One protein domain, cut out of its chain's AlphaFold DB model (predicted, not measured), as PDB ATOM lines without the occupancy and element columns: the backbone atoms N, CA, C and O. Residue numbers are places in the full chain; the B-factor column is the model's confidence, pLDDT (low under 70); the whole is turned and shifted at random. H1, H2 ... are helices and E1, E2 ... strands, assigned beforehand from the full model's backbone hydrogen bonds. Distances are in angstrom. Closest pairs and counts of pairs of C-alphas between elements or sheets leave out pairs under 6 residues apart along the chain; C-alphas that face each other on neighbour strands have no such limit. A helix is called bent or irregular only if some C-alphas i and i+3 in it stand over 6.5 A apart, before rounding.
ATOM      1  N   ILE A  30     217.172 167.939 296.869       40.06
ATOM      2  CA  ILE A  30     218.411 168.734 296.815       40.06
ATOM      3  C   ILE A  30     219.508 168.115 297.710       40.06
ATOM      4  O   ILE A  30     220.694 168.405 297.576       40.06
ATOM      5  N   LYS A  31     219.115 167.218 298.626       32.94
ATOM      6  CA  LYS A  31     219.971 166.473 299.546       32.94
ATOM      7  C   LYS A  31     220.984 165.542 298.869       32.94
ATOM      8  O   LYS A  31     222.059 165.408 299.445       32.94
ATOM      9  N   GLU A  32     220.708 164.955 297.700       30.69
ATOM     10  CA  GLU A  32     221.666 164.032 297.047       30.69
ATOM     11  C   GLU A  32     222.800 164.748 296.301       30.69
ATOM     12  O   GLU A  32     223.908 164.227 296.223       30.69
ATOM     13  N   TYR A  33     222.571 165.981 295.841       35.00
ATOM     14  CA  TYR A  33     223.592 166.801 295.175       35.00
ATOM     15  C   TYR A  33     224.316 167.763 296.122       35.00
ATOM     16  O   TYR A  33     225.124 168.577 295.674       35.00
ATOM     17  N   ARG A  34     224.072 167.678 297.439       33.75
ATOM     18  CA  ARG A  34     224.858 168.418 298.431       33.75
ATOM     19  C   ARG A  34     226.303 167.931 298.384       33.75
ATOM     20  O   ARG A  34     226.614 167.031 299.150       33.75
ATOM     21  N   MET A  35     227.147 168.579 297.581       36.22
ATOM     22  CA  MET A  35     228.608 168.456 297.530       36.22
ATOM     23  C   MET A  35     229.098 167.002 297.517       36.22
ATOM     24  O   MET A  35     229.056 166.312 298.534       36.22
ATOM     25  N   ASN A  36     229.628 166.536 296.383       34.09
ATOM     26  CA  ASN A  36     230.341 165.255 296.369       34.09
ATOM     27  C   ASN A  36     231.415 165.235 297.485       34.09
ATOM     28  O   ASN A  36     231.908 166.289 297.901       34.09
ATOM     29  N   ASN A  37     231.740 164.052 298.018       35.84
ATOM     30  CA  ASN A  37     232.655 163.951 299.162       35.84
ATOM     31  C   ASN A  37     234.010 164.622 298.881       35.84
ATOM     32  O   ASN A  37     234.532 165.266 299.775       35.84
ATOM     33  N   GLN A  38     234.478 164.631 297.625       37.25
ATOM     34  CA  GLN A  38     235.655 165.403 297.200       37.25
ATOM     35  C   GLN A  38     235.511 166.916 297.403       37.25
ATOM     36  O   GLN A  38     236.438 167.543 297.893       37.25
ATOM     37  N   SER A  39     234.363 167.519 297.080       36.31
ATOM     38  CA  SER A  39     234.113 168.939 297.354       36.31
ATOM     39  C   SER A  39     233.986 169.175 298.855       36.31
ATOM     40  O   SER A  39     234.541 170.134 299.364       36.31
ATOM     41  N   ARG A  40     233.290 168.312 299.608       36.75
ATOM     42  CA  ARG A  40     233.193 168.476 301.072       36.75
ATOM     43  C   ARG A  40     234.551 168.383 301.752       36.75
ATOM     44  O   ARG A  40     234.837 169.212 302.604       36.75
ATOM     45  N   GLU A  41     235.366 167.410 301.367       36.88
ATOM     46  CA  GLU A  41     236.735 167.234 301.849       36.88
ATOM     47  C   GLU A  41     237.620 168.394 301.407       36.88
ATOM     48  O   GLU A  41     238.349 168.923 302.234       36.88
ATOM     49  N   PHE A  42     237.476 168.876 300.168       39.84
ATOM     50  CA  PHE A  42     238.126 170.094 299.688       39.84
ATOM     51  C   PHE A  42     237.759 171.297 300.569       39.84
ATOM     52  O   PHE A  42     238.630 171.860 301.215       39.84
ATOM     53  N   PHE A  43     236.477 171.647 300.710       41.91
ATOM     54  CA  PHE A  43     236.038 172.810 301.495       41.91
ATOM     55  C   PHE A  43     236.237 172.659 303.015       41.91
ATOM     56  O   PHE A  43     236.354 173.671 303.702       41.91
ATOM     57  N   ALA A  44     236.306 171.434 303.547       39.06
ATOM     58  CA  ALA A  44     236.706 171.169 304.931       39.06
ATOM     59  C   ALA A  44     238.233 171.251 305.127       39.06
ATOM     60  O   ALA A  44     238.681 171.674 306.190       39.06
ATOM     61  N   ALA A  45     239.030 170.898 304.109       39.59
ATOM     62  CA  ALA A  45     240.489 171.015 304.105       39.59
ATOM     63  C   ALA A  45     240.972 172.452 303.838       39.59
ATOM     64  O   ALA A  45     241.991 172.856 304.395       39.59
ATOM     65  N   VAL A  46     240.215 173.272 303.090       42.00
ATOM     66  CA  VAL A  46     240.479 174.717 302.896       42.00
ATOM     67  C   VAL A  46     240.104 175.547 304.143       42.00
ATOM     68  O   VAL A  46     239.732 176.714 304.060       42.00
ATOM     69  N   GLY A  47     240.282 174.988 305.346       34.50
ATOM     70  CA  GLY A  47     240.297 175.732 306.613       34.50
ATOM     71  C   GLY A  47     241.392 176.814 306.691       34.50
ATOM     72  O   GLY A  47     241.526 177.485 307.713       34.50
ATOM     73  N   GLY A  48     242.166 177.010 305.619       38.34
ATOM     74  CA  GLY A  48     243.083 178.123 305.416       38.34
ATOM     75  C   GLY A  48     242.392 179.326 304.768       38.34
ATOM     76  O   GLY A  48     242.156 179.351 303.568       38.34
ATOM     77  N   SER A  49     242.118 180.354 305.572       40.28
ATOM     78  CA  SER A  49     242.048 181.770 305.170       40.28
ATOM     79  C   SER A  49     241.332 182.114 303.848       40.28
ATOM     80  O   SER A  49     241.880 182.855 303.031       40.28
ATOM     81  N   VAL A  50     240.078 181.684 303.644       49.56
ATOM     82  CA  VAL A  50     239.270 182.195 302.518       49.56
ATOM     83  C   VAL A  50     239.134 183.720 302.648       49.56
ATOM     84  O   VAL A  50     238.536 184.227 303.605       49.56
ATOM     85  N   LYS A  51     239.701 184.485 301.704       53.69
ATOM     86  CA  LYS A  51     239.643 185.956 301.746       53.69
ATOM     87  C   LYS A  51     238.196 186.451 301.749       53.69
ATOM     88  O   LYS A  51     237.328 185.973 301.016       53.69
ATOM     89  N   LYS A  52     237.928 187.465 302.576       55.25
ATOM     90  CA  LYS A  52     236.599 188.078 302.686       55.25
ATOM     91  C   LYS A  52     236.319 188.969 301.474       55.25
ATOM     92  O   LYS A  52     236.779 190.104 301.415       55.25
ATOM     93  N   TYR A  53     235.517 188.476 300.535       59.34
ATOM     94  CA  TYR A  53     234.912 189.308 299.490       59.34
ATOM     95  C   TYR A  53     233.627 189.933 300.026       59.34
ATOM     96  O   TYR A  53     232.615 189.250 300.126       59.34
ATOM     97  N   ALA A  54     233.654 191.208 300.402       55.31
ATOM     98  CA  ALA A  54     232.462 191.893 300.889       55.31
ATOM     99  C   ALA A  54     231.680 192.489 299.709       55.31
ATOM    100  O   ALA A  54     232.007 193.567 299.213       55.31
ATOM    101  N   ASN A  55     230.635 191.795 299.257       61.47
ATOM    102  CA  ASN A  55     229.637 192.384 298.372       61.47
ATOM    103  C   ASN A  55     228.240 191.904 298.794       61.47
ATOM    104  O   ASN A  55     227.934 190.724 298.645       61.47
ATOM    105  N   PRO A  56     227.371 192.791 299.310       55.38
ATOM    106  CA  PRO A  56     226.018 192.400 299.697       55.38
ATOM    107  C   PRO A  56     225.127 192.054 298.492       55.38
ATOM    108  O   PRO A  56     224.051 191.494 298.683       55.38
ATOM    109  N   PHE A  57     225.555 192.378 297.263       65.31
ATOM    110  CA  PHE A  57     224.774 192.196 296.043       65.31
ATOM    111  C   PHE A  57     225.608 191.646 294.882       65.31
ATOM    112  O   PHE A  57     226.266 192.385 294.137       65.31
ATOM    113  N   HIS A  58     225.486 190.347 294.633       81.81
ATOM    114  CA  HIS A  58     226.076 189.723 293.453       81.81
ATOM    115  C   HIS A  58     225.138 189.819 292.259       81.81
ATOM    116  O   HIS A  58     223.913 189.780 292.384       81.81
ATOM    117  N   LYS A  59     225.732 189.989 291.081       87.19
ATOM    118  CA  LYS A  59     225.003 190.037 289.820       87.19
ATOM    119  C   LYS A  59     224.857 188.622 289.273       87.19
ATOM    120  O   LYS A  59     225.870 187.984 289.012       87.19
ATOM    121  N   ALA A  60     223.630 188.165 289.053       89.25
ATOM    122  CA  ALA A  60     223.357 186.833 288.523       89.25
ATOM    123  C   ALA A  60     222.147 186.829 287.580       89.25
ATOM    124  O   ALA A  60     221.382 187.795 287.510       89.25
ATOM    125  N   TYR A  61     222.007 185.750 286.817       87.12
ATOM    126  CA  TYR A  61     220.812 185.460 286.034       87.12
ATOM    127  C   TYR A  61     219.885 184.581 286.865       87.12
ATOM    128  O   TYR A  61     220.332 183.578 287.412       87.12
ATOM    129  N   VAL A  62     218.614 184.967 286.959       86.06
ATOM    130  CA  VAL A  62     217.576 184.211 287.671       86.06
ATOM    131  C   VAL A  62     216.671 183.552 286.644       86.06
ATOM    132  O   VAL A  62     216.198 184.218 285.725       86.06
ATOM    133  N   TYR A  63     216.431 182.259 286.827       80.81
ATOM    134  CA  TYR A  63     215.565 181.434 285.998       80.81
ATOM    135  C   TYR A  63     214.422 180.941 286.876       80.81
ATOM    136  O   TYR A  63     214.578 179.972 287.620       80.81
ATOM    137  N   GLU A  64     213.301 181.657 286.836       83.19
ATOM    138  CA  GLU A  64     212.169 181.416 287.735       83.19
ATOM    139  C   GLU A  64     211.532 180.038 287.490       83.19
ATOM    140  O   GLU A  64     211.316 179.296 288.447       83.19
ATOM    141  N   ASP A  65     211.359 179.640 286.224       79.81
ATOM    142  CA  ASP A  65     210.737 178.360 285.839       79.81
ATOM    143  C   ASP A  65     211.503 177.133 286.356       79.81
ATOM    144  O   ASP A  65     210.907 176.119 286.709       79.81
ATOM    145  N   TYR A  66     212.827 177.255 286.463       80.38
ATOM    146  CA  TYR A  66     213.731 176.194 286.921       80.38
ATOM    147  C   TYR A  66     214.142 176.349 288.384       80.38
ATOM    148  O   TYR A  66     214.889 175.525 288.909       80.38
ATOM    149  N   ARG A  67     213.717 177.440 289.037       87.69
ATOM    150  CA  ARG A  67     214.210 177.855 290.356       87.69
ATOM    151  C   ARG A  67     215.739 177.796 290.428       87.69
ATOM    152  O   ARG A  67     216.312 177.248 291.370       87.69
ATOM    153  N   ALA A  68     216.399 178.355 289.417       87.88
ATOM    154  CA  ALA A  68     217.848 178.299 289.267       87.88
ATOM    155  C   ALA A  68     218.472 179.696 289.165       87.88
ATOM    156  O   ALA A  68     217.850 180.646 288.686       87.88
ATOM    157  N   ILE A  69     219.720 179.833 289.615       89.06
ATOM    158  CA  ILE A  69     220.497 181.071 289.534       89.06
ATOM    159  C   ILE A  69     221.875 180.770 288.970       89.06
ATOM    160  O   ILE A  69     222.637 179.999 289.549       89.06
ATOM    161  N   TYR A  70     222.223 181.452 287.882       90.31
ATOM    162  CA  TYR A  70     223.551 181.376 287.286       90.31
ATOM    163  C   TYR A  70     224.372 182.621 287.616       90.31
ATOM    164  O   TYR A  70     223.989 183.734 287.244       90.31
ATOM    165  N   PHE A  71     225.526 182.433 288.253       91.31
ATOM    166  CA  PHE A  71     226.513 183.480 288.520       91.31
ATOM    167  C   PHE A  71     227.512 183.549 287.354       91.31
ATOM    168  O   PHE A  71     228.390 182.691 287.236       91.31
ATOM    169  N   PRO A  72     227.391 184.537 286.445       89.00
ATOM    170  CA  PRO A  72     228.158 184.540 285.213       89.00
ATOM    171  C   PRO A  72     229.587 185.026 285.446       89.00
ATOM    172  O   PRO A  72     229.812 186.177 285.815       89.00
ATOM    173  N   ILE A  73     230.561 184.193 285.095       90.94
ATOM    174  CA  ILE A  73     231.966 184.598 285.012       90.94
ATOM    175  C   ILE A  73     232.323 184.873 283.548       90.94
ATOM    176  O   ILE A  73     231.858 184.213 282.612       90.94
ATOM    177  N   ALA A  74     233.132 185.898 283.289       89.31
ATOM    178  CA  ALA A  74     233.601 186.145 281.934       89.31
ATOM    179  C   ALA A  74     234.640 185.094 281.503       89.31
ATOM    180  O   ALA A  74     235.527 184.745 282.273       89.31
ATOM    181  N   LYS A  75     234.585 184.688 280.223       88.75
ATOM    182  CA  LYS A  75     235.552 183.783 279.552       88.75
ATOM    183  C   LYS A  75     235.469 182.291 279.912       88.75
ATOM    184  O   LYS A  75     236.310 181.524 279.457       88.75
ATOM    185  N   VAL A  76     234.392 181.878 280.578       81.25
ATOM    186  CA  VAL A  76     234.062 180.468 280.897       81.25
ATOM    187  C   VAL A  76     232.997 179.893 279.949       81.25
ATOM    188  O   VAL A  76     232.156 179.095 280.329       81.25
ATOM    189  N   ALA A  77     232.949 180.394 278.710       74.62
ATOM    190  CA  ALA A  77     231.858 180.131 277.762       74.62
ATOM    191  C   ALA A  77     230.451 180.518 278.258       74.62
ATOM    192  O   ALA A  77     229.459 180.023 277.740       74.62
ATOM    193  N   SER A  78     230.340 181.518 279.141       64.50
ATOM    194  CA  SER A  78     229.059 182.113 279.564       64.50
ATOM    195  C   SER A  78     228.092 182.464 278.423       64.50
ATOM    196  O   SER A  78     226.887 182.451 278.637       64.50
ATOM    197  N   SER A  79     228.576 182.801 277.222       62.12
ATOM    198  CA  SER A  79     227.713 183.024 276.050       62.12
ATOM    199  C   SER A  79     227.121 181.729 275.489       62.12
ATOM    200  O   SER A  79     225.970 181.746 275.071       62.12
ATOM    201  N   ASN A  80     227.874 180.624 275.520       60.84
ATOM    202  CA  ASN A  80     227.362 179.300 275.170       60.84
ATOM    203  C   ASN A  80     226.475 178.765 276.291       60.84
ATOM    204  O   ASN A  80     225.386 178.342 275.990       60.84
ATOM    205  N   ILE A  81     226.846 178.879 277.572       64.50
ATOM    206  CA  ILE A  81     225.990 178.459 278.704       64.50
ATOM    207  C   ILE A  81     224.614 179.146 278.634       64.50
ATOM    208  O   ILE A  81     223.580 178.509 278.819       64.50
ATOM    209  N   LYS A  82     224.595 180.444 278.295       62.22
ATOM    210  CA  LYS A  82     223.355 181.193 278.044       62.22
ATOM    211  C   LYS A  82     222.566 180.683 276.844       62.22
ATOM    212  O   LYS A  82     221.349 180.751 276.874       62.22
ATOM    213  N   ALA A  83     223.239 180.236 275.789       58.84
ATOM    214  CA  ALA A  83     222.571 179.658 274.633       58.84
ATOM    215  C   ALA A  83     222.047 178.245 274.953       58.84
ATOM    216  O   ALA A  83     220.864 177.976 274.815       58.84
ATOM    217  N   HIS A  84     222.906 177.387 275.491       60.56
ATOM    218  CA  HIS A  84     222.713 175.960 275.737       60.56
ATOM    219  C   HIS A  84     221.527 175.620 276.606       60.56
ATOM    220  O   HIS A  84     220.702 174.806 276.212       60.56
ATOM    221  N   PHE A  85     221.420 176.239 277.772       54.94
ATOM    222  CA  PHE A  85     220.255 175.978 278.597       54.94
ATOM    223  C   PHE A  85     219.041 176.798 278.155       54.94
ATOM    224  O   PHE A  85     217.915 176.438 278.479       54.94
ATOM    225  N   PHE A  86     219.249 177.944 277.492       55.41
ATOM    226  CA  PHE A  86     218.288 179.039 277.613       55.41
ATOM    227  C   PHE A  86     217.870 179.725 276.303       55.41
ATOM    228  O   PHE A  86     217.065 180.649 276.367       55.41
ATOM    229  N   THR A  87     218.306 179.268 275.117       49.56
ATOM    230  CA  THR A  87     217.636 179.623 273.840       49.56
ATOM    231  C   THR A  87     216.392 178.779 273.554       49.56
ATOM    232  O   THR A  87     215.602 179.168 272.703       49.56
ATOM    233  N   ASN A  88     216.192 177.670 274.281       46.53
ATOM    234  CA  ASN A  88     214.979 176.838 274.222       46.53
ATOM    235  C   ASN A  88     213.977 177.129 275.364       46.53
ATOM    236  O   ASN A  88     212.937 176.479 275.437       46.53
ATOM    237  N   ILE A  89     214.259 178.101 276.245       47.41
ATOM    238  CA  ILE A  89     213.269 178.632 277.196       47.41
ATOM    239  C   ILE A  89     212.472 179.724 276.482       47.41
ATOM    240  O   ILE A  89     213.065 180.568 275.812       47.41
ATOM    241  N   SER A  90     211.145 179.734 276.646       39.91
ATOM    242  CA  SER A  90     210.260 180.733 276.025       39.91
ATOM    243  C   SER A  90     210.646 182.184 276.353       39.91
ATOM    244  O   SER A  90     210.397 183.072 275.541       39.91
ATOM    245  N   GLU A  91     211.344 182.424 277.471       44.25
ATOM    246  CA  GLU A  91     212.039 183.676 277.756       44.25
ATOM    247  C   GLU A  91     213.438 183.430 278.365       44.25
ATOM    248  O   GLU A  91     213.543 183.085 279.545       44.25
ATOM    249  N   PRO A  92     214.553 183.656 277.635       50.31
ATOM    250  CA  PRO A  92     215.859 183.771 278.280       50.31
ATOM    251  C   PRO A  92     215.797 184.890 279.332       50.31
ATOM    252  O   PRO A  92     215.111 185.896 279.117       50.31
ATOM    253  N   PRO A  93     216.526 184.786 280.457       56.72
ATOM    254  CA  PRO A  93     216.483 185.789 281.509       56.72
ATOM    255  C   PRO A  93     216.865 187.143 280.920       56.72
ATOM    256  O   PRO A  93     218.004 187.382 280.506       56.72
ATOM    257  N   LYS A  94     215.884 188.047 280.883       55.06
ATOM    258  CA  LYS A  94     215.992 189.324 280.169       55.06
ATOM    259  C   LYS A  94     217.075 190.237 280.753       55.06
ATOM    260  O   LYS A  94     217.507 191.179 280.089       55.06
ATOM    261  N   ARG A  95     217.541 189.993 281.990       67.75
ATOM    262  CA  ARG A  95     218.514 190.869 282.650       67.75
ATOM    263  C   ARG A  95     219.354 190.175 283.718       67.75
ATOM    264  O   ARG A  95     218.882 189.334 284.469       67.75
ATOM    265  N   LEU A  96     220.603 190.621 283.810       79.38
ATOM    266  CA  LEU A  96     221.474 190.395 284.957       79.38
ATOM    267  C   LEU A  96     220.953 191.229 286.141       79.38
ATOM    268  O   LEU A  96     220.878 192.456 286.025       79.38
ATOM    269  N   VAL A  97     220.601 190.592 287.257       83.69
ATOM    270  CA  VAL A  97     219.997 191.251 288.429       83.69
ATOM    271  C   VAL A  97     220.903 191.165 289.653       83.69
ATOM    272  O   VAL A  97     221.741 190.273 289.750       83.69
ATOM    273  N   ARG A  98     220.743 192.105 290.590       84.06
ATOM    274  CA  ARG A  98     221.358 192.020 291.921       84.06
ATOM    275  C   ARG A  98     220.544 191.051 292.777       84.06
ATOM    276  O   ARG A  98     219.354 191.280 292.975       84.06
ATOM    277  N   ILE A  99     221.179 189.992 293.264       80.75
ATOM    278  CA  ILE A  99     220.529 188.954 294.064       80.75
ATOM    279  C   ILE A  99     220.397 189.407 295.517       80.75
ATOM    280  O   ILE A  99     221.368 189.850 296.125       80.75
ATOM    281  N   GLN A 100     219.191 189.258 296.066       77.44
ATOM    282  CA  GLN A 100     218.928 189.307 297.503       77.44
ATOM    283  C   GLN A 100     218.822 187.864 297.997       77.44
ATOM    284  O   GLN A 100     217.889 187.153 297.628       77.44
ATOM    285  N   TYR A 101     219.805 187.398 298.765       72.88
ATOM    286  CA  TYR A 101     219.962 185.969 299.064       72.88
ATOM    287  C   TYR A 101     218.755 185.331 299.756       72.88
ATOM    288  O   TYR A 101     218.407 184.198 299.436       72.88
ATOM    289  N   ASN A 102     218.091 186.070 300.645       77.75
ATOM    290  CA  ASN A 102     216.888 185.627 301.354       77.75
ATOM    291  C   ASN A 102     215.734 185.247 300.408       77.75
ATOM    292  O   ASN A 102     215.006 184.300 300.677       77.75
ATOM    293  N   ARG A 103     215.583 185.935 299.272       80.25
ATOM    294  CA  ARG A 103     214.520 185.660 298.294       80.25
ATOM    295  C   ARG A 103     214.717 184.331 297.561       80.25
ATOM    296  O   ARG A 103     213.750 183.742 297.089       80.25
ATOM    297  N   TYR A 104     215.957 183.868 297.455       85.12
ATOM    298  CA  TYR A 104     216.335 182.754 296.588       85.12
ATOM    299  C   TYR A 104     216.976 181.596 297.353       85.12
ATOM    300  O   TYR A 104     217.779 180.838 296.805       85.12
ATOM    301  N   GLU A 105     216.637 181.452 298.633       83.69
ATOM    302  CA  GLU A 105     217.177 180.398 299.490       83.69
ATOM    303  C   GLU A 105     216.967 179.013 298.861       83.69
ATOM    304  O   GLU A 105     217.925 178.267 298.677       83.69
ATOM    305  N   ASN A 106     215.755 178.755 298.365       86.00
ATOM    306  CA  ASN A 106     215.346 177.483 297.766       86.00
ATOM    307  C   ASN A 106     215.589 177.382 296.244       86.00
ATOM    308  O   ASN A 106     214.831 176.685 295.560       86.00
ATOM    309  N   TYR A 107     216.552 178.137 295.705       89.56
ATOM    310  CA  TYR A 107     216.962 178.076 294.294       89.56
ATOM    311  C   TYR A 107     218.294 177.344 294.181       89.56
ATOM    312  O   TYR A 107     219.179 177.583 295.004       89.56
ATOM    313  N   PHE A 108     218.461 176.537 293.134       89.94
ATOM    314  CA  PHE A 108     219.749 175.936 292.792       89.94
ATOM    315  C   PHE A 108     220.678 176.994 292.188       89.94
ATOM    316  O   PHE A 108     220.377 177.596 291.158       89.94
ATOM    317  N   LYS A 109     221.806 177.258 292.838       90.00
ATOM    318  CA  LYS A 109     222.768 178.297 292.464       90.00
ATOM    319  C   LYS A 109     223.998 177.637 291.868       90.00
ATOM    320  O   LYS A 109     224.572 176.743 292.478       90.00
ATOM    321  N   PHE A 110     224.453 178.099 290.714       92.50
ATOM    322  CA  PHE A 110     225.635 177.531 290.075       92.50
ATOM    323  C   PHE A 110     226.494 178.588 289.384       92.50
ATOM    324  O   PHE A 110     226.029 179.670 289.012       92.50
ATOM    325  N   GLY A 111     227.769 178.261 289.212       92.19
ATOM    326  CA  GLY A 111     228.741 179.046 288.463       92.19
ATOM    327  C   GLY A 111     229.667 178.132 287.675       92.19
ATOM    328  O   GLY A 111     229.764 176.943 287.960       92.19
ATOM    329  N   PHE A 112     230.347 178.692 286.679       92.19
ATOM    330  CA  PHE A 112     231.407 177.997 285.954       92.19
ATOM    331  C   PHE A 112     232.703 178.782 286.088       92.19
ATOM    332  O   PHE A 112     232.697 180.006 285.947       92.19
ATOM    333  N   VAL A 113     233.799 178.077 286.336       94.69
ATOM    334  CA  VAL A 113     235.157 178.622 286.399       94.69
ATOM    335  C   VAL A 113     236.006 178.061 285.261       94.69
ATOM    336  O   VAL A 113     235.603 177.136 284.564       94.69
ATOM    337  N   ARG A 114     237.164 178.661 285.021       94.31
ATOM    338  CA  ARG A 114     238.178 178.217 284.059       94.31
ATOM    339  C   ARG A 114     239.550 178.398 284.681       94.31
ATOM    340  O   ARG A 114     239.700 179.306 285.501       94.31
ATOM    341  N   ASN A 115     240.544 177.634 284.238       95.44
ATOM    342  CA  ASN A 115     241.933 177.870 284.614       95.44
ATOM    343  C   ASN A 115     242.268 179.378 284.476       95.44
ATOM    344  O   ASN A 115     242.094 179.936 283.382       95.44
ATOM    345  N   PRO A 116     242.697 180.066 285.555       96.12
ATOM    346  CA  PRO A 116     242.927 181.509 285.532       96.12
ATOM    347  C   PRO A 116     243.942 181.955 284.478       96.12
ATOM    348  O   PRO A 116     243.747 183.005 283.859       96.12
ATOM    349  N   TYR A 117     244.967 181.141 284.207       97.38
ATOM    350  CA  TYR A 117     245.977 181.437 283.194       97.38
ATOM    351  C   TYR A 117     245.367 181.445 281.789       97.38
ATOM    352  O   TYR A 117     245.495 182.432 281.058       97.38
ATOM    353  N   ASP A 118     244.623 180.399 281.424       95.50
ATOM    354  CA  ASP A 118     243.914 180.327 280.140       95.50
ATOM    355  C   ASP A 118     242.820 181.404 280.031       95.50
ATOM    356  O   ASP A 118     242.613 182.021 278.979       95.50
ATOM    357  N   ARG A 119     242.131 181.693 281.140       95.62
ATOM    358  CA  ARG A 119     241.116 182.748 281.221       95.62
ATOM    359  C   ARG A 119     241.716 184.123 280.908       95.62
ATOM    360  O   ARG A 119     241.102 184.881 280.148       95.62
ATOM    361  N   LEU A 120     242.910 184.424 281.423       96.75
ATOM    362  CA  LEU A 120     243.629 185.668 281.147       96.75
ATOM    363  C   LEU A 120     244.053 185.762 279.676       96.75
ATOM    364  O   LEU A 120     243.769 186.771 279.028       96.75
ATOM    365  N   VAL A 121     244.613 184.691 279.097       95.88
ATOM    366  CA  VAL A 121     244.925 184.650 277.655       95.88
ATOM    367  C   VAL A 121     243.644 184.812 276.827       95.88
ATOM    368  O   VAL A 121     243.618 185.546 275.843       95.88
ATOM    369  N   SER A 122     242.528 184.198 277.232       92.81
ATOM    370  CA  SER A 122     241.237 184.358 276.549       92.81
ATOM    371  C   SER A 122     240.715 185.797 276.610       92.81
ATOM    372  O   SER A 122     240.007 186.244 275.695       92.81
ATOM    373  N   CYS A 123     241.013 186.512 277.696       94.31
ATOM    374  CA  CYS A 123     240.723 187.928 277.841       94.31
ATOM    375  C   CYS A 123     241.560 188.740 276.855       94.31
ATOM    376  O   CYS A 123     240.978 189.389 275.986       94.31
ATOM    377  N   TYR A 124     242.883 188.590 276.913       95.62
ATOM    378  CA  TYR A 124     243.836 189.196 275.990       95.62
ATOM    379  C   TYR A 124     243.427 188.986 274.526       95.62
ATOM    380  O   TYR A 124     243.088 189.945 273.837       95.62
ATOM    381  N   THR A 125     243.315 187.737 274.061       93.12
ATOM    382  CA  THR A 125     243.020 187.439 272.651       93.12
ATOM    383  C   THR A 125     241.696 188.058 272.185       93.12
ATOM    384  O   THR A 125     241.594 188.527 271.054       93.12
ATOM    385  N   ASP A 126     240.654 188.083 273.025       91.38
ATOM    386  CA  ASP A 126     239.382 188.725 272.655       91.38
ATOM    387  C   ASP A 126     239.468 190.252 272.656       91.38
ATOM    388  O   ASP A 126     238.826 190.875 271.814       91.38
ATOM    389  N   LYS A 127     240.189 190.852 273.611       92.00
ATOM    390  CA  LYS A 127     240.165 192.301 273.843       92.00
ATOM    391  C   LYS A 127     241.217 193.071 273.064       92.00
ATOM    392  O   LYS A 127     240.936 194.202 272.700       92.00
ATOM    393  N   THR A 128     242.383 192.498 272.806       92.62
ATOM    394  CA  THR A 128     243.492 193.207 272.151       92.62
ATOM    395  C   THR A 128     243.685 192.741 270.713       92.62
ATOM    396  O   THR A 128     243.966 193.566 269.851       92.62
ATOM    397  N   ILE A 129     243.473 191.450 270.427       91.94
ATOM    398  CA  ILE A 129     243.725 190.871 269.098       91.94
ATOM    399  C   ILE A 129     242.461 190.862 268.234       91.94
ATOM    400  O   ILE A 129     242.431 191.446 267.159       91.94
ATOM    401  N   ARG A 130     241.383 190.221 268.700       88.62
ATOM    402  CA  ARG A 130     240.161 190.044 267.891       88.62
ATOM    403  C   ARG A 130     239.295 191.296 267.806       88.62
ATOM    404  O   ARG A 130     238.561 191.461 266.839       88.62
ATOM    405  N   LYS A 131     239.307 192.135 268.844       88.25
ATOM    406  CA  LYS A 131     238.465 193.340 268.934       88.25
ATOM    407  C   LYS A 131     239.300 194.544 269.360       88.25
ATOM    408  O   LYS A 131     239.066 195.055 270.448       88.25
ATOM    409  N   PRO A 132     240.249 195.018 268.544       85.19
ATOM    410  CA  PRO A 132     241.187 196.069 268.948       85.19
ATOM    411  C   PRO A 132     240.514 197.405 269.320       85.19
ATOM    412  O   PRO A 132     241.090 198.180 270.073       85.19
ATOM    413  N   ASN A 133     239.273 197.642 268.878       87.69
ATOM    414  CA  ASN A 133     238.482 198.831 269.207       87.69
ATOM    415  C   ASN A 133     237.239 198.434 270.015       87.69
ATOM    416  O   ASN A 133     236.182 198.143 269.453       87.69
ATOM    417  N   ASN A 134     237.355 198.356 271.345       88.69
ATOM    418  CA  ASN A 134     236.254 197.916 272.204       88.69
ATOM    419  C   ASN A 134     236.139 198.718 273.514       88.69
ATOM    420  O   ASN A 134     237.071 199.390 273.950       88.69
ATOM    421  N   LYS A 135     234.981 198.593 274.182       89.00
ATOM    422  CA  LYS A 135     234.681 199.288 275.450       89.00
ATOM    423  C   LYS A 135     235.600 198.905 276.616       89.00
ATOM    424  O   LYS A 135     235.712 199.681 277.554       89.00
ATOM    425  N   PHE A 136     236.207 197.716 276.590       90.06
ATOM    426  CA  PHE A 136     237.193 197.320 277.597       90.06
ATOM    427  C   PHE A 136     238.459 198.168 277.446       90.06
ATOM    428  O   PHE A 136     238.884 198.759 278.423       90.06
ATOM    429  N   ILE A 137     239.004 198.312 276.235       89.31
ATOM    430  CA  ILE A 137     240.185 199.155 275.985       89.31
ATOM    431  C   ILE A 137     239.910 200.609 276.389       89.31
ATOM    432  O   ILE A 137     240.666 201.186 277.165       89.31
ATOM    433  N   ALA A 138     238.770 201.159 275.962       89.19
ATOM    434  CA  ALA A 138     238.386 202.534 276.284       89.19
ATOM    435  C   ALA A 138     238.204 202.798 277.795       89.19
ATOM    436  O   ALA A 138     238.270 203.941 278.228       89.19
ATOM    437  N   ARG A 139     237.966 201.757 278.610       89.56
ATOM    438  CA  ARG A 139     237.733 201.887 280.060       89.56
ATOM    439  C   ARG A 139     238.997 202.235 280.844       89.56
ATOM    440  O   ARG A 139     238.882 202.818 281.916       89.56
ATOM    441  N   TYR A 140     240.167 201.830 280.361       89.62
ATOM    442  CA  TYR A 140     241.409 201.879 281.137       89.62
ATOM    443  C   TYR A 140     242.383 202.946 280.634       89.62
ATOM    444  O   TYR A 140     243.591 202.750 280.727       89.62
ATOM    445  N   ASP A 141     241.852 204.049 280.103       85.38
ATOM    446  CA  ASP A 141     242.588 205.295 279.848       85.38
ATOM    447  C   ASP A 141     243.937 205.084 279.128       85.38
ATOM    448  O   ASP A 141     245.005 205.459 279.602       85.38
ATOM    449  N   GLY A 142     243.903 204.345 278.013       87.06
ATOM    450  CA  GLY A 142     245.080 204.080 277.175       87.06
ATOM    451  C   GLY A 142     246.046 202.997 277.675       87.06
ATOM    452  O   GLY A 142     246.973 202.643 276.951       87.06
ATOM    453  N   ARG A 143     245.833 202.401 278.858       91.38
ATOM    454  CA  ARG A 143     246.707 201.330 279.393       91.38
ATOM    455  C   ARG A 143     246.660 200.029 278.595       91.38
ATOM    456  O   ARG A 143     247.621 199.264 278.605       91.38
ATOM    457  N   PHE A 144     245.541 199.770 277.926       95.25
ATOM    458  CA  PHE A 144     245.405 198.675 276.971       95.25
ATOM    459  C   PHE A 144     245.187 199.251 275.580       95.25
ATOM    460  O   PHE A 144     244.509 200.264 275.430       95.25
ATOM    461  N   TYR A 145     245.703 198.573 274.561       94.75
ATOM    462  CA  TYR A 145     245.521 198.961 273.166       94.75
ATOM    463  C   TYR A 145     245.474 197.730 272.255       94.75
ATOM    464  O   TYR A 145     245.907 196.631 272.619       94.75
ATOM    465  N   GLY A 146     244.886 197.903 271.071       94.94
ATOM    466  CA  GLY A 146     244.794 196.852 270.065       94.94
ATOM    467  C   GLY A 146     246.175 196.393 269.595       94.94
ATOM    468  O   GLY A 146     247.057 197.216 269.381       94.94
ATOM    469  N   GLY A 147     246.367 195.083 269.444       93.94
ATOM    470  CA  GLY A 147     247.627 194.502 268.971       93.94
ATOM    471  C   GLY A 147     248.795 194.534 269.965       93.94
ATOM    472  O   GLY A 147     249.896 194.135 269.593       93.94
ATOM    473  N   MET A 148     248.593 194.973 271.215       96.69
ATOM    474  CA  MET A 148     249.638 194.889 272.245       96.69
ATOM    475  C   MET A 148     250.076 193.437 272.477       96.69
ATOM    476  O   MET A 148     249.269 192.524 272.305       96.69
ATOM    477  N   SER A 149     251.323 193.219 272.909       97.50
ATOM    478  CA  SER A 149     251.810 191.878 273.251       97.50
ATOM    479  C   SER A 149     251.179 191.350 274.541       97.50
ATOM    480  O   SER A 149     250.690 192.116 275.379       97.50
ATOM    481  N   PHE A 150     251.218 190.030 274.733       97.88
ATOM    482  CA  PHE A 150     250.686 189.412 275.946       97.88
ATOM    483  C   PHE A 150     251.440 189.870 277.202       97.88
ATOM    484  O   PHE A 150     250.800 190.281 278.168       97.88
ATOM    485  N   SER A 151     252.776 189.915 277.176       98.25
ATOM    486  CA  SER A 151     253.548 190.383 278.333       98.25
ATOM    487  C   SER A 151     253.254 191.848 278.677       98.25
ATOM    488  O   SER A 151     253.103 192.184 279.851       98.25
ATOM    489  N   ALA A 152     253.075 192.720 277.674       97.88
ATOM    490  CA  ALA A 152     252.639 194.098 277.911       97.88
ATOM    491  C   ALA A 152     251.236 194.154 278.535       97.88
ATOM    492  O   ALA A 152     250.994 194.956 279.435       97.88
ATOM    493  N   PHE A 153     250.322 193.282 278.098       98.06
ATOM    494  CA  PHE A 153     248.974 193.189 278.655       98.06
ATOM    495  C   PHE A 153     249.003 192.768 280.128       98.06
ATOM    496  O   PHE A 153     248.390 193.435 280.958       98.06
ATOM    497  N   VAL A 154     249.748 191.717 280.478       97.88
ATOM    498  CA  VAL A 154     249.865 191.230 281.863       97.88
ATOM    499  C   VAL A 154     250.492 192.285 282.776       97.88
ATOM    500  O   VAL A 154     249.947 192.566 283.847       97.88
ATOM    501  N   ARG A 155     251.575 192.943 282.336       97.25
ATOM    502  CA  ARG A 155     252.179 194.059 283.080       97.25
ATOM    503  C   ARG A 155     251.193 195.210 283.270       97.25
ATOM    504  O   ARG A 155     251.068 195.718 284.378       97.25
ATOM    505  N   ALA A 156     250.429 195.575 282.239       95.31
ATOM    506  CA  ALA A 156     249.395 196.600 282.361       95.31
ATOM    507  C   ALA A 156     248.320 196.213 283.392       95.31
ATOM    508  O   ALA A 156     247.975 197.049 284.226       95.31
ATOM    509  N   VAL A 157     247.853 194.957 283.422       94.38
ATOM    510  CA  VAL A 157     246.920 194.479 284.463       94.38
ATOM    511  C   VAL A 157     247.522 194.643 285.863       94.38
ATOM    512  O   VAL A 157     246.834 195.125 286.759       94.38
ATOM    513  N   ALA A 158     248.803 194.317 286.055       93.12
ATOM    514  CA  ALA A 158     249.478 194.428 287.354       93.12
ATOM    515  C   ALA A 158     249.555 195.865 287.900       93.12
ATOM    516  O   ALA A 158     249.644 196.060 289.110       93.12
ATOM    517  N   THR A 159     249.500 196.876 287.025       91.81
ATOM    518  CA  THR A 159     249.507 198.297 287.421       91.81
ATOM    519  C   THR A 159     248.140 198.831 287.859       91.81
ATOM    520  O   THR A 159     248.036 199.991 288.270       91.81
ATOM    521  N   LEU A 160     247.072 198.044 287.708       86.50
ATOM    522  CA  LEU A 160     245.710 198.445 288.046       86.50
ATOM    523  C   LEU A 160     245.378 198.008 289.484       86.50
ATOM    524  O   LEU A 160     245.621 196.853 289.840       86.50
ATOM    525  N   PRO A 161     244.762 198.867 290.316       84.38
ATOM    526  CA  PRO A 161     244.241 198.417 291.600       84.38
ATOM    527  C   PRO A 161     243.067 197.436 291.391       84.38
ATOM    528  O   PRO A 161     242.207 197.687 290.541       84.38
ATOM    529  N   PRO A 162     242.943 196.354 292.186       80.31
ATOM    530  CA  PRO A 162     241.837 195.398 292.044       80.31
ATOM    531  C   PRO A 162     240.436 196.026 292.110       80.31
ATOM    532  O   PRO A 162     239.496 195.505 291.516       80.31
ATOM    533  N   SER A 163     240.285 197.173 292.784       79.44
ATOM    534  CA  SER A 163     239.016 197.903 292.913       79.44
ATOM    535  C   SER A 163     238.432 198.406 291.589       79.44
ATOM    536  O   SER A 163     237.226 198.642 291.516       79.44
ATOM    537  N   ILE A 164     239.247 198.562 290.539       84.19
ATOM    538  CA  ILE A 164     238.778 199.024 289.222       84.19
ATOM    539  C   ILE A 164     238.601 197.892 288.208       84.19
ATOM    540  O   ILE A 164     238.122 198.148 287.094       84.19
ATOM    541  N   PHE A 165     238.959 196.658 288.581       87.62
ATOM    542  CA  PHE A 165     238.820 195.496 287.713       87.62
ATOM    543  C   PHE A 165     237.357 195.336 287.308       87.62
ATOM    544  O   PHE A 165     236.442 195.333 288.132       87.62
ATOM    545  N   ASP A 166     237.126 195.196 286.008       89.25
ATOM    546  CA  ASP A 166     235.835 194.745 285.518       89.25
ATOM    547  C   ASP A 166     235.714 193.214 285.613       89.25
ATOM    548  O   ASP A 166     236.651 192.502 285.969       89.25
ATOM    549  N   GLN A 167     234.554 192.681 285.232       88.94
ATOM    550  CA  GLN A 167     234.287 191.235 285.216       88.94
ATOM    551  C   GLN A 167     235.285 190.405 284.378       88.94
ATOM    552  O   GLN A 167     235.323 189.179 284.502       88.94
ATOM    553  N   HIS A 168     236.029 191.032 283.458       91.50
ATOM    554  CA  HIS A 168     236.986 190.354 282.592       91.50
ATOM    555  C   HIS A 168     238.352 190.178 283.262       91.50
ATOM    556  O   HIS A 168     239.041 189.222 282.914       91.50
ATOM    557  N   LEU A 169     238.709 191.052 284.211       92.50
ATOM    558  CA  LEU A 169     239.960 190.982 284.975       92.50
ATOM    559  C   LEU A 169     239.766 190.503 286.414       92.50
ATOM    560  O   LEU A 169     240.698 189.933 286.970       92.50
ATOM    561  N   ALA A 170     238.587 190.708 287.008       91.44
ATOM    562  CA  ALA A 170     238.271 190.302 288.377       91.44
ATOM    563  C   ALA A 170     238.529 188.807 288.611       91.44
ATOM    564  O   ALA A 170     238.381 187.989 287.698       91.44
ATOM    565  N   THR A 171     238.875 188.426 289.837       91.50
ATOM    566  CA  THR A 171     238.987 187.009 290.203       91.50
ATOM    567  C   THR A 171     237.618 186.332 290.106       91.50
ATOM    568  O   THR A 171     236.576 186.952 290.336       91.50
ATOM    569  N   GLN A 172     237.597 185.057 289.747       93.44
ATOM    570  CA  GLN A 172     236.388 184.231 289.714       93.44
ATOM    571  C   GLN A 172     235.817 184.066 291.127       93.44
ATOM    572  O   GLN A 172     234.606 184.144 291.331       93.44
ATOM    573  N   SER A 173     236.707 183.965 292.111       90.81
ATOM    574  CA  SER A 173     236.413 183.897 293.538       90.81
ATOM    575  C   SER A 173     235.586 185.094 293.999       90.81
ATOM    576  O   SER A 173     234.573 184.910 294.666       90.81
ATOM    577  N   SER A 174     235.901 186.312 293.536       88.12
ATOM    578  CA  SER A 174     235.108 187.509 293.867       88.12
ATOM    579  C   SER A 174     233.649 187.454 293.387       88.12
ATOM    580  O   SER A 174     232.795 188.172 293.907       88.12
ATOM    581  N   THR A 175     233.348 186.601 292.399       89.50
ATOM    582  CA  THR A 175     231.989 186.389 291.874       89.50
ATOM    583  C   THR A 175     231.249 185.266 292.600       89.50
ATOM    584  O   THR A 175     230.025 185.321 292.705       89.50
ATOM    585  N   LEU A 176     231.959 184.246 293.088       89.75
ATOM    586  CA  LEU A 176     231.342 183.051 293.673       89.75
ATOM    587  C   LEU A 176     231.395 183.014 295.197       89.75
ATOM    588  O   LEU A 176     230.691 182.205 295.789       89.75
ATOM    589  N   PHE A 177     232.167 183.888 295.837       87.75
ATOM    590  CA  PHE A 177     232.264 183.972 297.289       87.75
ATOM    591  C   PHE A 177     231.717 185.300 297.822       87.75
ATOM    592  O   PHE A 177     231.773 186.343 297.167       87.75
ATOM    593  N   ASN A 178     231.216 185.258 299.055       83.50
ATOM    594  CA  ASN A 178     230.901 186.428 299.866       83.50
ATOM    595  C   ASN A 178     231.374 186.181 301.300       83.50
ATOM    596  O   ASN A 178     230.989 185.189 301.913       83.50
ATOM    597  N   ASN A 179     232.211 187.067 301.840       81.12
ATOM    598  CA  ASN A 179     232.785 186.957 303.185       81.12
ATOM    599  C   ASN A 179     233.388 185.572 303.493       81.12
ATOM    600  O   ASN A 179     233.224 185.047 304.591       81.12
ATOM    601  N   GLY A 180     234.066 184.972 302.510       78.06
ATOM    602  CA  GLY A 180     234.691 183.653 302.632       78.06
ATOM    603  C   GLY A 180     233.740 182.464 302.446       78.06
ATOM    604  O   GLY A 180     234.180 181.321 302.445       78.06
ATOM    605  N   LYS A 181     232.443 182.707 302.239       83.75
ATOM    606  CA  LYS A 181     231.448 181.663 301.988       83.75
ATOM    607  C   LYS A 181     231.158 181.540 300.496       83.75
ATOM    608  O   LYS A 181     230.810 182.534 299.857       83.75
ATOM    609  N   LEU A 182     231.243 180.322 299.964       86.12
ATOM    610  CA  LEU A 182     230.793 180.013 298.609       86.12
ATOM    611  C   LEU A 182     229.273 180.240 298.495       86.12
ATOM    612  O   LEU A 182     228.496 179.826 299.354       86.12
ATOM    613  N   LEU A 183     228.859 180.929 297.436       87.62
ATOM    614  CA  LEU A 183     227.479 181.361 297.197       87.62
ATOM    615  C   LEU A 183     226.646 180.372 296.388       87.62
ATOM    616  O   LEU A 183     225.429 180.541 296.285       87.62
ATOM    617  N   VAL A 184     227.308 179.410 295.755       89.19
ATOM    618  CA  VAL A 184     226.709 178.483 294.802       89.19
ATOM    619  C   VAL A 184     226.703 177.066 295.354       89.19
ATOM    620  O   VAL A 184     227.581 176.683 296.121       89.19
ATOM    621  N   ASP A 185     225.711 176.297 294.929       90.50
ATOM    622  CA  ASP A 185     225.555 174.878 295.234       90.50
ATOM    623  C   ASP A 185     226.441 174.011 294.321       90.50
ATOM    624  O   ASP A 185     226.820 172.902 294.696       90.50
ATOM    625  N   PHE A 186     226.796 174.521 293.132       92.12
ATOM    626  CA  PHE A 186     227.658 173.835 292.168       92.12
ATOM    627  C   PHE A 186     228.631 174.784 291.453       92.12
ATOM    628  O   PHE A 186     228.255 175.872 291.005       92.12
ATOM    629  N   VAL A 187     229.881 174.338 291.302       92.75
ATOM    630  CA  VAL A 187     230.920 175.009 290.511       92.75
ATOM    631  C   VAL A 187     231.375 174.057 289.408       92.75
ATOM    632  O   VAL A 187     232.068 173.083 289.686       92.75
ATOM    633  N   GLY A 188     230.989 174.343 288.167       89.94
ATOM    634  CA  GLY A 188     231.483 173.619 286.996       89.94
ATOM    635  C   GLY A 188     232.823 174.170 286.504       89.94
ATOM    636  O   GLY A 188     233.135 175.344 286.707       89.94
ATOM    637  N   LYS A 189     233.603 173.347 285.809       89.94
ATOM    638  CA  LYS A 189     234.859 173.724 285.157       89.94
ATOM    639  C   LYS A 189     234.650 173.840 283.648       89.94
ATOM    640  O   LYS A 189     234.034 172.990 283.013       89.94
ATOM    641  N   PHE A 190     235.180 174.899 283.046       89.19
ATOM    642  CA  PHE A 190     235.149 175.120 281.599       89.19
ATOM    643  C   PHE A 190     235.851 173.984 280.843       89.19
ATOM    644  O   PHE A 190     235.452 173.615 279.739       89.19
ATOM    645  N   GLU A 191     236.875 173.402 281.456       87.19
ATOM    646  CA  GLU A 191     237.602 172.247 280.941       87.19
ATOM    647  C   GLU A 191     236.681 171.017 280.799       87.19
ATOM    648  O   GLU A 191     236.821 170.250 279.849       87.19
ATOM    649  N   ASN A 192     235.667 170.916 281.664       85.19
ATOM    650  CA  ASN A 192     234.671 169.844 281.725       85.19
ATOM    651  C   ASN A 192     233.272 170.333 281.307       85.19
ATOM    652  O   ASN A 192     232.257 169.797 281.748       85.19
ATOM    653  N   LEU A 193     233.202 171.372 280.463       83.12
ATOM    654  CA  LEU A 193     231.967 172.122 280.221       83.12
ATOM    655  C   LEU A 193     230.768 171.222 279.889       83.12
ATOM    656  O   LEU A 193     229.720 171.373 280.500       83.12
ATOM    657  N   ASN A 194     230.913 170.267 278.969       81.19
ATOM    658  CA  ASN A 194     229.807 169.388 278.571       81.19
ATOM    659  C   ASN A 194     229.299 168.507 279.721       81.19
ATOM    660  O   ASN A 194     228.094 168.448 279.952       81.19
ATOM    661  N   SER A 195     230.193 167.840 280.453       83.31
ATOM    662  CA  SER A 195     229.794 166.959 281.556       83.31
ATOM    663  C   SER A 195     229.176 167.746 282.709       83.31
ATOM    664  O   SER A 195     228.168 167.328 283.274       83.31
ATOM    665  N   ASP A 196     229.725 168.918 283.015       86.69
ATOM    666  CA  ASP A 196     229.252 169.751 284.119       86.69
ATOM    667  C   ASP A 196     227.928 170.449 283.773       86.69
ATOM    668  O   ASP A 196     227.069 170.632 284.640       86.69
ATOM    669  N   LEU A 197     227.699 170.765 282.494       83.19
ATOM    670  CA  LEU A 197     226.391 171.205 282.003       83.19
ATOM    671  C   LEU A 197     225.319 170.124 282.195       83.19
ATOM    672  O   LEU A 197     224.219 170.448 282.639       83.19
ATOM    673  N   LEU A 198     225.633 168.849 281.935       82.56
ATOM    674  CA  LEU A 198     224.705 167.733 282.166       82.56
ATOM    675  C   LEU A 198     224.373 167.543 283.655       82.56
ATOM    676  O   LEU A 198     223.268 167.123 283.998       82.56
ATOM    677  N   VAL A 199     225.310 167.841 284.560       85.75
ATOM    678  CA  VAL A 199     225.045 167.844 286.009       85.75
ATOM    679  C   VAL A 199     224.035 168.934 286.364       85.75
ATOM    680  O   VAL A 199     223.027 168.645 287.007       85.75
ATOM    681  N   VAL A 200     224.262 170.165 285.897       85.69
ATOM    682  CA  VAL A 200     223.347 171.287 286.150       85.69
ATOM    683  C   VAL A 200     221.969 171.027 285.540       85.69
ATOM    684  O   VAL A 200     220.973 171.253 286.219       85.69
ATOM    685  N   ALA A 201     221.893 170.507 284.311       82.31
ATOM    686  CA  ALA A 201     220.627 170.193 283.646       82.31
ATOM    687  C   ALA A 201     219.773 169.224 284.467       82.31
ATOM    688  O   ALA A 201     218.613 169.511 284.755       82.31
ATOM    689  N   ARG A 202     220.381 168.125 284.930       83.50
ATOM    690  CA  ARG A 202     219.716 167.150 285.801       83.50
ATOM    691  C   ARG A 202     219.280 167.769 287.128       83.50
ATOM    692  O   ARG A 202     218.166 167.510 287.570       83.50
ATOM    693  N   ALA A 203     220.119 168.609 287.736       83.94
ATOM    694  CA  ALA A 203     219.804 169.264 289.007       83.94
ATOM    695  C   ALA A 203     218.593 170.207 288.911       83.94
ATOM    696  O   ALA A 203     217.818 170.304 289.861       83.94
ATOM    697  N   ILE A 204     218.414 170.880 287.770       81.94
ATOM    698  CA  ILE A 204     217.303 171.817 287.551       81.94
ATOM    699  C   ILE A 204     216.089 171.176 286.858       81.94
ATOM    700  O   ILE A 204     215.117 171.874 286.587       81.94
ATOM    701  N   GLY A 205     216.130 169.874 286.554       78.38
ATOM    702  CA  GLY A 205     215.051 169.173 285.846       78.38
ATOM    703  C   GLY A 205     214.912 169.566 284.370       78.38
ATOM    704  O   GLY A 205     213.826 169.465 283.805       78.38
ATOM    705  N   CYS A 206     215.992 170.046 283.747       74.94
ATOM    706  CA  CYS A 206     216.055 170.301 282.312       74.94
ATOM    707  C   CYS A 206     216.402 169.004 281.567       74.94
ATOM    708  O   CYS A 206     217.253 168.234 282.020       74.94
ATOM    709  N   ASP A 207     215.751 168.772 280.426       68.62
ATOM    710  CA  ASP A 207     215.998 167.603 279.583       68.62
ATOM    711  C   ASP A 207     217.424 167.650 279.005       68.62
ATOM    712  O   ASP A 207     217.754 168.476 278.149       68.62
ATOM    713  N   ALA A 208     218.286 166.779 279.530       61.72
ATOM    714  CA  ALA A 208     219.701 166.714 279.195       61.72
ATOM    715  C   ALA A 208     219.945 166.258 277.745       61.72
ATOM    716  O   ALA A 208     220.953 166.647 277.154       61.72
ATOM    717  N   ASP A 209     219.005 165.506 277.161       57.50
ATOM    718  CA  ASP A 209     219.106 164.956 275.803       57.50
ATOM    719  C   ASP A 209     218.908 166.030 274.718       57.50
ATOM    720  O   ASP A 209     219.183 165.808 273.539       57.50
ATOM    721  N   VAL A 210     218.457 167.225 275.115       56.41
ATOM    722  CA  VAL A 210     218.255 168.383 274.232       56.41
ATOM    723  C   VAL A 210     219.464 169.325 274.247       56.41
ATOM    724  O   VAL A 210     219.502 170.289 273.482       56.41
ATOM    725  N   LEU A 211     220.474 169.077 275.091       58.00
ATOM    726  CA  LEU A 211     221.635 169.957 275.175       58.00
ATOM    727  C   LEU A 211     222.549 169.739 273.961       58.00
ATOM    728  O   LEU A 211     223.166 168.678 273.843       58.00
ATOM    729  N   PRO A 212     222.708 170.734 273.067       55.97
ATOM    730  CA  PRO A 212     223.728 170.637 272.035       55.97
ATOM    731  C   PRO A 212     225.103 170.522 272.702       55.97
ATOM    732  O   PRO A 212     225.330 171.127 273.751       55.97
ATOM    733  N   GLU A 213     226.057 169.814 272.091       61.19
ATOM    734  CA  GLU A 213     227.438 169.844 272.584       61.19
ATOM    735  C   GLU A 213     227.890 171.305 272.716       61.19
ATOM    736  O   GLU A 213     227.768 172.107 271.780       61.19
ATOM    737  N   ALA A 214     228.380 171.703 273.892       59.81
ATOM    738  CA  ALA A 214     229.003 173.003 274.046       59.81
ATOM    739  C   ALA A 214     230.274 172.989 273.220       59.81
ATOM    740  O   ALA A 214     231.303 172.431 273.595       59.81
ATOM    741  N   GLY A 215     230.175 173.600 272.040       52.50
ATOM    742  CA  GLY A 215     231.316 173.812 271.183       52.50
ATOM    743  C   GLY A 215     232.372 174.573 271.971       52.50
ATOM    744  O   GLY A 215     232.271 175.789 272.160       52.50
ATOM    745  N   ASN A 216     233.417 173.864 272.391       53.88
ATOM    746  CA  ASN A 216     234.667 174.471 272.800       53.88
ATOM    747  C   ASN A 216     235.317 175.026 271.533       53.88
ATOM    748  O   ASN A 216     236.232 174.435 270.971       53.88
ATOM    749  N   LYS A 217     234.851 176.201 271.078       52.09
ATOM    750  CA  LYS A 217     235.466 176.978 269.981       52.09
ATOM    751  C   LYS A 217     236.920 177.389 270.293       52.09
ATOM    752  O   LYS A 217     237.540 178.107 269.516       52.09
ATOM    753  N   SER A 218     237.447 176.993 271.453       53.44
ATOM    754  CA  SER A 218     238.859 177.031 271.823       53.44
ATOM    755  C   SER A 218     239.679 175.852 271.281       53.44
ATOM    756  O   SER A 218     240.900 175.953 271.332       53.44
ATOM    757  N   ARG A 219     239.066 174.777 270.750       43.16
ATOM    758  CA  ARG A 219     239.768 173.707 270.014       43.16
ATOM    759  C   ARG A 219     240.435 174.334 268.782       43.16
ATOM    760  O   ARG A 219     239.750 174.677 267.825       43.16
ATOM    761  N   GLY A 220     241.744 174.579 268.865       45.19
ATOM    762  CA  GLY A 220     242.534 175.305 267.859       45.19
ATOM    763  C   GLY A 220     243.250 176.563 268.371       45.19
ATOM    764  O   GLY A 220     243.919 177.237 267.594       45.19
ATOM    765  N   ARG A 221     243.128 176.916 269.659       57.06
ATOM    766  CA  ARG A 221     244.042 177.887 270.283       57.06
ATOM    767  C   ARG A 221     245.379 177.208 270.562       57.06
ATOM    768  O   ARG A 221     245.394 176.063 271.002       57.06
ATOM    769  N   THR A 222     246.468 177.940 270.350       62.22
ATOM    770  CA  THR A 222     247.768 177.616 270.941       62.22
ATOM    771  C   THR A 222     247.588 177.416 272.443       62.22
ATOM    772  O   THR A 222     246.818 178.159 273.066       62.22
ATOM    773  N   ASP A 223     248.267 176.407 272.979       85.94
ATOM    774  CA  ASP A 223     248.310 176.101 274.406       85.94
ATOM    775  C   ASP A 223     248.568 177.382 275.211       85.94
ATOM    776  O   ASP A 223     249.421 178.189 274.832       85.94
ATOM    777  N   TYR A 224     247.786 177.651 276.263       92.19
ATOM    778  CA  TYR A 224     247.857 178.959 276.930       92.19
ATOM    779  C   TYR A 224     249.237 179.198 277.547       92.19
ATOM    780  O   TYR A 224     249.674 180.342 277.639       92.19
ATOM    781  N   GLN A 225     249.929 178.121 277.913       95.06
ATOM    782  CA  GLN A 225     251.263 178.089 278.483       95.06
ATOM    783  C   GLN A 225     252.269 178.762 277.549       95.06
ATOM    784  O   GLN A 225     253.148 179.470 278.027       95.06
ATOM    785  N   SER A 226     252.093 178.649 276.225       95.25
ATOM    786  CA  SER A 226     253.003 179.257 275.246       95.25
ATOM    787  C   SER A 226     252.953 180.788 275.223       95.25
ATOM    788  O   SER A 226     253.758 181.411 274.537       95.25
ATOM    789  N   TYR A 227     251.968 181.407 275.882       96.50
ATOM    790  CA  TYR A 227     251.891 182.862 276.012       96.50
ATOM    791  C   TYR A 227     252.742 183.382 277.168       96.50
ATOM    792  O   TYR A 227     253.060 184.568 277.177       96.50
ATOM    793  N   TYR A 228     253.076 182.535 278.142       97.94
ATOM    794  CA  TYR A 228     253.715 182.957 279.379       97.94
ATOM    795  C   TYR A 228     255.230 182.775 279.334       97.94
ATOM    796  O   TYR A 228     255.745 181.728 278.951       97.94
ATOM    797  N   ASP A 229     255.921 183.800 279.813       97.81
ATOM    798  CA  ASP A 229     257.275 183.714 280.354       97.81
ATOM    799  C   ASP A 229     257.214 183.620 281.896       97.81
ATOM    800  O   ASP A 229     256.135 183.651 282.503       97.81
ATOM    801  N   GLU A 230     258.370 183.489 282.548       98.06
ATOM    802  CA  GLU A 230     258.456 183.387 284.012       98.06
ATOM    803  C   GLU A 230     257.872 184.623 284.724       98.06
ATOM    804  O   GLU A 230     257.115 184.490 285.690       98.06
ATOM    805  N   GLU A 231     258.151 185.826 284.206       98.00
ATOM    806  CA  GLU A 231     257.670 187.093 284.767       98.00
ATOM    807  C   GLU A 231     256.136 187.156 284.743       98.00
ATOM    808  O   GLU A 231     255.474 187.352 285.766       98.00
ATOM    809  N   THR A 232     255.547 186.975 283.564       98.31
ATOM    810  CA  THR A 232     254.102 187.082 283.347       98.31
ATOM    811  C   THR A 232     253.336 185.984 284.070       98.31
ATOM    812  O   THR A 232     252.236 186.245 284.564       98.31
ATOM    813  N   ARG A 233     253.916 184.781 284.193       98.31
ATOM    814  CA  ARG A 233     253.345 183.696 284.998       98.31
ATOM    815  C   ARG A 233     253.283 184.088 286.470       98.31
ATOM    816  O   ARG A 233     252.212 183.979 287.063       98.31
ATOM    817  N   SER A 234     254.382 184.593 287.030       97.69
ATOM    818  CA  SER A 234     254.455 185.040 288.429       97.69
ATOM    819  C   SER A 234     253.470 186.180 288.724       97.69
ATOM    820  O   SER A 234     252.757 186.174 289.732       97.69
ATOM    821  N   ILE A 235     253.337 187.136 287.798       97.12
ATOM    822  CA  ILE A 235     252.341 188.210 287.899       97.12
ATOM    823  C   ILE A 235     250.917 187.639 287.914       97.12
ATOM    824  O   ILE A 235     250.117 188.004 288.782       97.12
ATOM    825  N   ALA A 236     250.585 186.754 286.970       97.06
ATOM    826  CA  ALA A 236     249.256 186.152 286.886       97.06
ATOM    827  C   ALA A 236     248.929 185.324 288.136       97.06
ATOM    828  O   ALA A 236     247.837 185.465 288.685       97.06
ATOM    829  N   GLU A 237     249.888 184.546 288.635       96.75
ATOM    830  CA  GLU A 237     249.772 183.789 289.883       96.75
ATOM    831  C   GLU A 237     249.473 184.709 291.070       96.75
ATOM    832  O   GLU A 237     248.543 184.466 291.837       96.75
ATOM    833  N   LYS A 238     250.180 185.839 291.186       94.31
ATOM    834  CA  LYS A 238     249.941 186.807 292.261       94.31
ATOM    835  C   LYS A 238     248.539 187.419 292.200       94.31
ATOM    836  O   LYS A 238     247.922 187.580 293.256       94.31
ATOM    837  N   ILE A 239     248.067 187.787 291.005       93.44
ATOM    838  CA  ILE A 239     246.758 188.429 290.787       93.44
ATOM    839  C   ILE A 239     245.614 187.440 291.031       93.44
ATOM    840  O   ILE A 239     244.628 187.788 291.680       93.44
ATOM    841  N   TYR A 240     245.744 186.219 290.512       94.44
ATOM    842  CA  TYR A 240     244.684 185.210 290.497       94.44
ATOM    843  C   TYR A 240     244.860 184.109 291.543       94.44
ATOM    844  O   TYR A 240     244.149 183.111 291.485       94.44
ATOM    845  N   ARG A 241     245.749 184.303 292.521       91.38
ATOM    846  CA  ARG A 241     246.046 183.353 293.602       91.38
ATOM    847  C   ARG A 241     244.803 182.736 294.226       91.38
ATOM    848  O   ARG A 241     244.706 181.522 294.318       91.38
ATOM    849  N   ASP A 242     243.829 183.571 294.571       86.19
ATOM    850  CA  ASP A 242     242.608 183.094 295.213       86.19
ATOM    851  C   ASP A 242     241.814 182.146 294.291       86.19
ATOM    852  O   ASP A 242     241.172 181.225 294.770       86.19
ATOM    853  N   ASP A 243     241.856 182.337 292.967       91.50
ATOM    854  CA  ASP A 243     241.221 181.407 292.025       91.50
ATOM    855  C   ASP A 243     241.993 180.089 291.906       91.50
ATOM    856  O   ASP A 243     241.375 179.047 291.704       91.50
ATOM    857  N   LEU A 244     243.325 180.134 292.007       91.31
ATOM    858  CA  LEU A 244     244.166 178.936 292.001       91.31
ATOM    859  C   LEU A 244     243.892 178.088 293.247       91.31
ATOM    860  O   LEU A 244     243.636 176.894 293.126       91.31
ATOM    861  N   GLU A 245     243.851 178.731 294.415       89.19
ATOM    862  CA  GLU A 245     243.578 178.095 295.706       89.19
ATOM    863  C   GLU A 245     242.126 177.595 295.807       89.19
ATOM    864  O   GLU A 245     241.893 176.422 296.086       89.19
ATOM    865  N   ASN A 246     241.129 178.446 295.534       87.06
ATOM    866  CA  ASN A 246     239.716 178.103 295.754       87.06
ATOM    867  C   ASN A 246     239.144 177.107 294.739       87.06
ATOM    868  O   ASN A 246     238.093 176.522 295.004       87.06
ATOM    869  N   PHE A 247     239.762 176.951 293.565       89.56
ATOM    870  CA  PHE A 247     239.247 176.076 292.502       89.56
ATOM    871  C   PHE A 247     240.227 174.979 292.078       89.56
ATOM    872  O   PHE A 247     239.953 174.273 291.098       89.56
ATOM    873  N   ASP A 248     241.320 174.823 292.827       92.06
ATOM    874  CA  ASP A 248     242.355 173.813 292.610       92.06
ATOM    875  C   ASP A 248     242.864 173.833 291.163       92.06
ATOM    876  O   ASP A 248     242.659 172.908 290.370       92.06
TER     877      ASP A 248
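What this domain is: This is residues 30 to 248 of the 251 residues of an uncharacterized protein of Candidatus Endolissoclinum sp. TMED37 (UniProt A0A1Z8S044). Picture two lobes: a small twisted sheet, E1 to E4, with H8 along one face, and beyond the end of E3 a cluster of crossed helices, H4, H6 and H10, with short H5 and H9 beside H4. Unnamed residues 204 to 223 run along the outside from H8 to H9. The printed part has 219 residues, with ten named helices and four named strands in the order H1 E1 E2 H2 H3 E3 H4 H5 H6 H7 E4 H8 H9 H10. The class is mixed, helices and strands, with under half of the residues in named elements; the sheet, in the order E1 E2 E3 E4, is mixed. The whole is compact, with a radius of gyration of the C-alphas of 17.8 A and spans of 47 by 40 by 30 A.

Where its parts are: Find C-alpha 37 at (232.655, 163.951, 299.162), where H1, residues 37 to 45, begins. Then come E1, 59 to 63, E2, 68 to 71, H2, 78 to 84, H3, 101 to 104, and E3, 108 to 113, 16.9 A long. H4, 116 to 129, spans 18.9 A; H5, 135 to 139, H6, 150 to 158, H7, 173 to 176, and E4, 186 to 189, follow. H8, 190 to 203, spans 18.0 A and is irregular, with C-alphas 191 and 194 8.6 A apart. After H9, 224 to 227, irregular H10, 230 to 247, spans 22.2 A to C-alpha 247 at (239.247, 176.076, 292.502), with C-alphas 239 and 242 8.1 A apart and a kink of 71 degrees near residue 240.

How they stand to each other: Start at the sheet. E1 and E2 are an antiparallel hairpin, N 61 and O 70 2.9 A apart. E2 and E3 are parallel, N 69 and O 108 2.8 A apart, as are E3 and E4, N 113 and O 188 2.8 A apart. H8 is on the sheet at a height of 8.2 A, along the strands; its closest C-alphas to E4 are Asp 196 and Gly 188, 5.3 A. H2, H7 and H10 only graze the sheet; H1 and H3 are not on it. The hub H4 touches H10 at Pro 116 and Tyr 240, C-alphas 6.4 A apart, at a steep tilt of 58 degrees, opposite ways. It touches H9, closest C-alphas Asp 118 and Tyr 224, 5.3 A, and H5 only at the corner. H6 touches H10, closest C-alphas Ser 151 and Thr 232, 6.0 A. O i to N i+4 pairs are within hydrogen-bond range throughout H1, H2, H5 and H6, and in 9 of 10 in H4, 8 of 10 in H8 and 12 of 14 in H10; H3, H7 and H9 are too short for one.

The domain as a whole: The printed part has no cut; its farthest C-alphas, Glu 32 and Gly 142, are 50.5 A apart. Long links join H1 to E1, H2 to H3, H6 to H7 and H8 to H9. Model pLDDT is under 70 in residues 30 to 57, 78 to 95 and 207 to 222.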